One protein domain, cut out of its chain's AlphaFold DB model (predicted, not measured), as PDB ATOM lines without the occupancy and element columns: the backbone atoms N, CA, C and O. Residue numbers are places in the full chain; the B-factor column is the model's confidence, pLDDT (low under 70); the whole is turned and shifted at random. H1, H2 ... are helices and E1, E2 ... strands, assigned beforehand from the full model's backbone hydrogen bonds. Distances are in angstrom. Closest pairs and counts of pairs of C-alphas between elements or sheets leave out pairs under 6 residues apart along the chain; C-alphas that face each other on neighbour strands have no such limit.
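What this domain is: This is residues 14 to 67 of the 159 residues of the protein "Thyroglobulin type-1 domain-containing protein" of Xiphophorus couchianus (Monterrey platyfish) (UniProt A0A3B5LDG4). With little regular structure, this is a small two-stranded hairpin, E1 and E2, at one end of an elongated body and one helix, H1, at the other; the long loop of residues 33 to 49 folds back past the hairpin before it enters H1. The printed part has 54 residues, 21 of them in named elements, in the order E1, E2, H1; the two-stranded sheet is antiparallel and the class is mixed. It is compact, radius of gyration of the C-alphas 10.9 A, spanning 31 by 20 by 16 A.

How they stand to each other: E1, residues 21 to 24, and E2, residues 29 to 32, form a hairpin, antiparallel at 152 degrees. N 22 and O 31 are 2.9 A apart and N 31 and O 22 2.8 A, within hydrogen-bond range. The closest C-alphas of E2 and H1, residues 50 to 62, are those of Ile 32 and Ala 56, 7.2 A apart. E1 and H1 are apart. In H1 every O i to N i+4 pair is within hydrogen-bond range.

Where its parts are: E1 begins at C-alpha 21 (166.123, -12.636, 94.785) and measures 9.8 A, E2 10.4 A. H1 measures 18.4 A and ends at C-alpha 62 (181.899, -7.631, 90.094).

The domain as a whole: The C-alphas farthest apart, of Pro 27 and Gly 64, are 31.4 A apart. The printed part has no cut. The link E1 to E2 is tight, E2 to H1 long. Residues 25 to 26 of the model have pLDDT under 70.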
ATOM      1  N   PRO A  14     158.348 -10.244  99.258       84.75
ATOM      2  CA  PRO A  14     159.790 -10.433  99.322       84.75
ATOM      3  C   PRO A  14     160.137 -11.892  99.641       84.75
ATOM      4  O   PRO A  14     159.494 -12.537 100.472       84.75
ATOM      5  N   CYS A  15     161.193 -12.397  99.005       89.94
ATOM      6  CA  CYS A  15     161.691 -13.747  99.242       89.94
ATOM      7  C   CYS A  15     162.235 -13.879 100.672       89.94
ATOM      8  O   CYS A  15     163.194 -13.199 101.048       89.94
ATOM      9  N   ARG A  16     161.632 -14.757 101.483       88.56
ATOM     10  CA  ARG A  16     161.964 -14.893 102.912       88.56
ATOM     11  C   ARG A  16     163.354 -15.471 103.143       88.56
ATOM     12  O   ARG A  16     164.047 -15.044 104.064       88.56
ATOM     13  N   THR A  17     163.755 -16.433 102.318       90.44
ATOM     14  CA  THR A  17     165.018 -17.152 102.496       90.44
ATOM     15  C   THR A  17     166.210 -16.403 101.919       90.44
ATOM     16  O   THR A  17     167.309 -16.580 102.432       90.44
ATOM     17  N   MET A  18     166.018 -15.537 100.910       91.38
ATOM     18  CA  MET A  18     167.120 -14.843 100.233       91.38
ATOM     19  C   MET A  18     166.792 -13.421  99.774       91.38
ATOM     20  O   MET A  18     166.011 -13.199  98.855       91.38
ATOM     21  N   LYS A  19     167.521 -12.443 100.324       90.69
ATOM     22  CA  LYS A  19     167.327 -11.006 100.045       90.69
ATOM     23  C   LYS A  19     167.765 -10.540  98.651       90.69
ATOM     24  O   LYS A  19     167.441  -9.426  98.265       90.69
ATOM     25  N   TRP A  20     168.551 -11.335  97.924       91.56
ATOM     26  CA  TRP A  20     169.069 -10.970  96.594       91.56
ATOM     27  C   TRP A  20     168.194 -11.469  95.439       91.56
ATOM     28  O   TRP A  20     168.564 -11.318  94.277       91.56
ATOM     29  N   VAL A  21     167.070 -12.104  95.759       92.81
ATOM     30  CA  VAL A  21     166.123 -12.636  94.785       92.81
ATOM     31  C   VAL A  21     165.146 -11.536  94.398       92.81
ATOM     32  O   VAL A  21     164.581 -10.874  95.266       92.81
ATOM     33  N   ASN A  22     164.942 -11.367  93.096       91.12
ATOM     34  CA  ASN A  22     163.914 -10.494  92.560       91.12
ATOM     35  C   ASN A  22     162.673 -11.332  92.256       91.12
ATOM     36  O   ASN A  22     162.758 -12.307  91.510       91.12
ATOM     37  N   CYS A  23     161.542 -10.980  92.856       90.31
ATOM     38  CA  CYS A  23     160.281 -11.674  92.649       90.31
ATOM     39  C   CYS A  23     159.331 -10.713  91.953       90.31
ATOM     40  O   CYS A  23     158.952  -9.725  92.571       90.31
ATOM     41  N   ASP A  24     158.917 -11.020  90.728       84.25
ATOM     42  CA  ASP A  24     157.998 -10.189  89.946       84.25
ATOM     43  C   ASP A  24     156.993 -11.057  89.169       84.25
ATOM     44  O   ASP A  24     157.174 -12.266  88.995       84.25
ATOM     45  N   GLY A  25     155.920 -10.424  88.686       67.81
ATOM     46  CA  GLY A  25     154.934 -11.038  87.790       67.81
ATOM     47  C   GLY A  25     153.804 -11.816  88.474       67.81
ATOM     48  O   GLY A  25     153.766 -11.980  89.695       67.81
ATOM     49  N   ALA A  26     152.851 -12.277  87.655       67.00
ATOM     50  CA  ALA A  26     151.724 -13.119  88.053       67.00
ATOM     51  C   ALA A  26     151.713 -14.404  87.197       67.00
ATOM     52  O   ALA A  26     151.568 -14.294  85.978       67.00
ATOM     53  N   PRO A  27     151.837 -15.611  87.785       75.00
ATOM     54  CA  PRO A  27     152.131 -15.892  89.197       75.00
ATOM     55  C   PRO A  27     153.541 -15.421  89.605       75.00
ATOM     56  O   PRO A  27     154.446 -15.391  88.770       75.00
ATOM     57  N   CYS A  28     153.718 -15.043  90.880       77.88
ATOM     58  CA  CYS A  28     154.977 -14.494  91.399       77.88
ATOM     59  C   CYS A  28     156.139 -15.456  91.140       77.88
ATOM     60  O   CYS A  28     156.226 -16.514  91.761       77.88
ATOM     61  N   THR A  29     157.025 -15.081  90.217       87.31
ATOM     62  CA  THR A  29     158.212 -15.864  89.883       87.31
ATOM     63  C   THR A  29     159.427 -15.170  90.472       87.31
ATOM     64  O   THR A  29     159.710 -14.011  90.178       87.31
ATOM     65  N   CYS A  30     160.141 -15.892  91.326       91.88
ATOM     66  CA  CYS A  30     161.318 -15.411  92.029       91.88
ATOM     67  C   CYS A  30     162.582 -15.893  91.325       91.88
ATOM     68  O   CYS A  30     162.705 -17.080  91.045       91.88
ATOM     69  N   GLN A  31     163.524 -14.997  91.039       93.88
ATOM     70  CA  GLN A  31     164.771 -15.313  90.341       93.88
ATOM     71  C   GLN A  31     165.977 -14.685  91.036       93.88
ATOM     72  O   GLN A  31     165.922 -13.551  91.515       93.88
ATOM     73  N   ILE A  32     167.097 -15.407  91.064       95.06
ATOM     74  CA  ILE A  32     168.387 -14.879  91.525       95.06
ATOM     75  C   ILE A  32     169.269 -14.561  90.322       95.06
ATOM     76  O   ILE A  32     169.320 -15.335  89.378       95.06
ATOM     77  N   THR A  33     169.976 -13.433  90.340       95.69
ATOM     78  CA  THR A  33     170.907 -13.091  89.251       95.69
ATOM     79  C   THR A  33     172.280 -13.685  89.546       95.69
ATOM     80  O   THR A  33     172.907 -13.301  90.533       95.69
ATOM     81  N   LEU A  34     172.726 -14.629  88.715       95.31
ATOM     82  CA  LEU A  34     174.027 -15.295  88.858       95.31
ATOM     83  C   LEU A  34     175.099 -14.698  87.943       95.31
ATOM     84  O   LEU A  34     176.275 -14.703  88.292       95.31
ATOM     85  N   ASP A  35     174.691 -14.203  86.779       93.38
ATOM     86  CA  ASP A  35     175.509 -13.449  85.834       93.38
ATOM     87  C   ASP A  35     174.590 -12.611  84.922       93.38
ATOM     88  O   ASP A  35     173.391 -12.483  85.184       93.38
ATOM     89  N   ASP A  36     175.144 -12.022  83.862       92.75
ATOM     90  CA  ASP A  36     174.404 -11.136  82.958       92.75
ATOM     91  C   ASP A  36     173.224 -11.845  82.257       92.75
ATOM     92  O   ASP A  36     172.214 -11.203  81.958       92.75
ATOM     93  N   SER A  37     173.313 -13.167  82.046       92.25
ATOM     94  CA  SER A  37     172.330 -13.971  81.296       92.25
ATOM     95  C   SER A  37     171.608 -15.034  82.133       92.25
ATOM     96  O   SER A  37     170.518 -15.467  81.767       92.25
ATOM     97  N   ASN A  38     172.181 -15.471  83.253       94.06
ATOM     98  CA  ASN A  38     171.682 -16.595  84.036       94.06
ATOM     99  C   ASN A  38     170.879 -16.135  85.260       94.06
ATOM    100  O   ASN A  38     171.421 -15.548  86.205       94.06
ATOM    101  N   ARG A  39     169.572 -16.425  85.236       94.69
ATOM    102  CA  ARG A  39     168.605 -16.025  86.270       94.69
ATOM    103  C   ARG A  39     167.675 -17.185  86.653       94.69
ATOM    104  O   ARG A  39     166.501 -17.168  86.278       94.69
ATOM    105  N   PRO A  40     168.175 -18.228  87.341       94.62
ATOM    106  CA  PRO A  40     167.357 -19.385  87.676       94.62
ATOM    107  C   PRO A  40     166.239 -19.014  88.652       94.62
ATOM    108  O   PRO A  40     166.390 -18.126  89.498       94.62
ATOM    109  N   ALA A  41     165.119 -19.728  88.532       93.06
ATOM    110  CA  ALA A  41     163.993 -19.595  89.445       93.06
ATOM    111  C   ALA A  41     164.347 -20.138  90.838       93.06
ATOM    112  O   ALA A  41     165.006 -21.170  90.962       93.06
ATOM    113  N   ILE A  42     163.887 -19.446  91.877       93.62
ATOM    114  CA  ILE A  42     164.144 -19.751  93.281       93.62
ATOM    115  C   ILE A  42     162.833 -20.012  94.011       93.62
ATOM    116  O   ILE A  42     161.894 -19.223  93.948       93.62
ATOM    117  N   ASP A  43     162.816 -21.111  94.759       92.12
ATOM    118  CA  ASP A  43     161.779 -21.418  95.735       92.12
ATOM    119  C   ASP A  43     162.087 -20.685  97.050       92.12
ATOM    120  O   ASP A  43     163.042 -21.021  97.754       92.12
ATOM    121  N   CYS A  44     161.286 -19.671  97.373       91.38
ATOM    122  CA  CYS A  44     161.482 -18.820  98.548       91.38
ATOM    123  C   CYS A  44     161.091 -19.464  99.882       91.38
ATOM    124  O   CYS A  44     161.296 -18.839 100.923       91.38
ATOM    125  N   GLU A  45     160.578 -20.695  99.865       91.62
ATOM    126  CA  GLU A  45     160.359 -21.508 101.066       91.62
ATOM    127  C   GLU A  45     161.560 -22.418 101.370       91.62
ATOM    128  O   GLU A  45     161.655 -23.005 102.449       91.62
ATOM    129  N   LYS A  46     162.520 -22.524 100.439       93.06
ATOM    130  CA  LYS A  46     163.742 -23.318 100.595       93.06
ATOM    131  C   LYS A  46     164.980 -22.433 100.663       93.06
ATOM    132  O   LYS A  46     165.029 -21.320 100.136       93.06
ATOM    133  N   LEU A  47     166.019 -22.950 101.316       94.88
ATOM    134  CA  LEU A  47     167.341 -22.338 101.254       94.88
ATOM    135  C   LEU A  47     167.879 -22.459  99.826       94.88
ATOM    136  O   LEU A  47     167.851 -23.537  99.229       94.88
ATOM    137  N   VAL A  48     168.393 -21.353  99.294       95.44
ATOM    138  CA  VAL A  48     169.066 -21.357  97.993       95.44
ATOM    139  C   VAL A  48     170.368 -22.136  98.104       95.44
ATOM    140  O   VAL A  48     171.077 -22.058  99.109       95.44
ATOM    141  N   SER A  49     170.680 -22.904  97.063       96.38
ATOM    142  CA  SER A  49     171.879 -23.729  97.035       96.38
ATOM    143  C   SER A  49     173.145 -22.892  97.230       96.38
ATOM    144  O   SER A  49     173.282 -21.778  96.716       96.38
ATOM    145  N   LYS A  50     174.123 -23.461  97.941       95.69
ATOM    146  CA  LYS A  50     175.386 -22.774  98.222       95.69
ATOM    147  C   LYS A  50     176.107 -22.332  96.942       95.69
ATOM    148  O   LYS A  50     176.666 -21.241  96.926       95.69
ATOM    149  N   CYS A  51     176.065 -23.131  95.870       96.56
ATOM    150  CA  CYS A  51     176.713 -22.769  94.606       96.56
ATOM    151  C   CYS A  51     176.094 -21.507  93.990       96.56
ATOM    152  O   CYS A  51     176.818 -20.572  93.649       96.56
ATOM    153  N   PHE A  52     174.759 -21.432  93.914       96.81
ATOM    154  CA  PHE A  52     174.068 -20.238  93.421       96.81
ATOM    155  C   PHE A  52     174.321 -19.022  94.312       96.81
ATOM    156  O   PHE A  52     174.560 -17.938  93.791       96.81
ATOM    157  N   LEU A  53     174.345 -19.197  95.636       94.81
ATOM    158  CA  LEU A  53     174.667 -18.109  96.561       94.81
ATOM    159  C   LEU A  53     176.075 -17.559  96.357       94.81
ATOM    160  O   LEU A  53     176.239 -16.347  96.259       94.81
ATOM    161  N   MET A  54     177.072 -18.437  96.246       93.25
ATOM    162  CA  MET A  54     178.454 -18.037  95.985       93.25
ATOM    163  C   MET A  54     178.584 -17.339  94.626       93.25
ATOM    164  O   MET A  54     179.225 -16.297  94.532       93.25
ATOM    165  N   LYS A  55     177.929 -17.852  93.579       94.62
ATOM    166  CA  LYS A  55     177.952 -17.232  92.248       94.62
ATOM    167  C   LYS A  55     177.286 -15.855  92.230       94.62
ATOM    168  O   LYS A  55     177.877 -14.899  91.731       94.62
ATOM    169  N   ALA A  56     176.110 -15.731  92.846       94.75
ATOM    170  CA  ALA A  56     175.421 -14.454  93.011       94.75
ATOM    171  C   ALA A  56     176.267 -13.456  93.810       94.75
ATOM    172  O   ALA A  56     176.363 -12.290  93.434       94.75
ATOM    173  N   GLU A  57     176.918 -13.903  94.887       92.38
ATOM    174  CA  GLU A  57     177.838 -13.072  95.659       92.38
ATOM    175  C   GLU A  57     178.973 -12.553  94.769       92.38
ATOM    176  O   GLU A  57     179.168 -11.344  94.687       92.38
ATOM    177  N   MET A  58     179.657 -13.426  94.022       90.88
ATOM    178  CA  MET A  58     180.751 -13.025  93.129       90.88
ATOM    179  C   MET A  58     180.304 -12.070  92.019       90.88
ATOM    180  O   MET A  58     181.011 -11.103  91.722       90.88
ATOM    181  N   TYR A  59     179.115 -12.270  91.449       93.00
ATOM    182  CA  TYR A  59     178.544 -11.332  90.485       93.00
ATOM    183  C   TYR A  59     178.261  -9.965  91.114       93.00
ATOM    184  O   TYR A  59     178.635  -8.931  90.562       93.00
ATOM    185  N   ARG A  60     177.685  -9.935  92.319       92.62
ATOM    186  CA  ARG A  60     177.471  -8.687  93.064       92.62
ATOM    187  C   ARG A  60     178.788  -7.972  93.354       92.62
ATOM    188  O   ARG A  60     178.846  -6.754  93.203       92.62
ATOM    189  N   ARG A  61     179.857  -8.705  93.693       89.12
ATOM    190  CA  ARG A  61     181.206  -8.133  93.860       89.12
ATOM    191  C   ARG A  61     181.707  -7.487  92.569       89.12
ATOM    192  O   ARG A  61     182.149  -6.342  92.609       89.12
ATOM    193  N   LYS A  62     181.563  -8.170  91.426       89.69
ATOM    194  CA  LYS A  62     181.899  -7.631  90.094       89.69
ATOM    195  C   LYS A  62     181.137  -6.333  89.788       89.69
ATOM    196  O   LYS A  62     181.705  -5.422  89.198       89.69
ATOM    197  N   MET A  63     179.884  -6.228  90.233       91.50
ATOM    198  CA  MET A  63     179.030  -5.045  90.054       91.50
ATOM    199  C   MET A  63     179.247  -3.941  91.107       91.50
ATOM    200  O   MET A  63     178.450  -3.009  91.187       91.50
ATOM    201  N   GLY A  64     180.286  -4.034  91.947       88.56
ATOM    202  CA  GLY A  64     180.565  -3.039  92.992       88.56
ATOM    203  C   GLY A  64     179.592  -3.075  94.177       88.56
ATOM    204  O   GLY A  64     179.552  -2.146  94.975       88.56
ATOM    205  N   GLN A  65     178.811  -4.147  94.313       88.88
ATOM    206  CA  GLN A  65     177.840  -4.368  95.391       88.88
ATOM    207  C   GLN A  65     178.358  -5.377  96.430       88.88
ATOM    208  O   GLN A  65     177.576  -6.123  97.030       88.88
ATOM    209  N   ASP A  66     179.682  -5.447  96.600       82.75
ATOM    210  CA  ASP A  66     180.337  -6.357  97.536       82.75
ATOM    211  C   ASP A  66     179.937  -6.024  98.981       82.75
ATOM    212  O   ASP A  66     180.195  -4.935  99.495       82.75
ATOM    213  N   VAL A  67     179.319  -6.993  99.654       75.50
ATOM    214  CA  VAL A  67     178.865  -6.864 101.044       75.50
ATOM    215  C   VAL A  67     180.016  -6.919 102.057       75.50
ATOM    216  O   VAL A  67     179.810  -6.622 103.230       75.50
TER     217      VAL A  67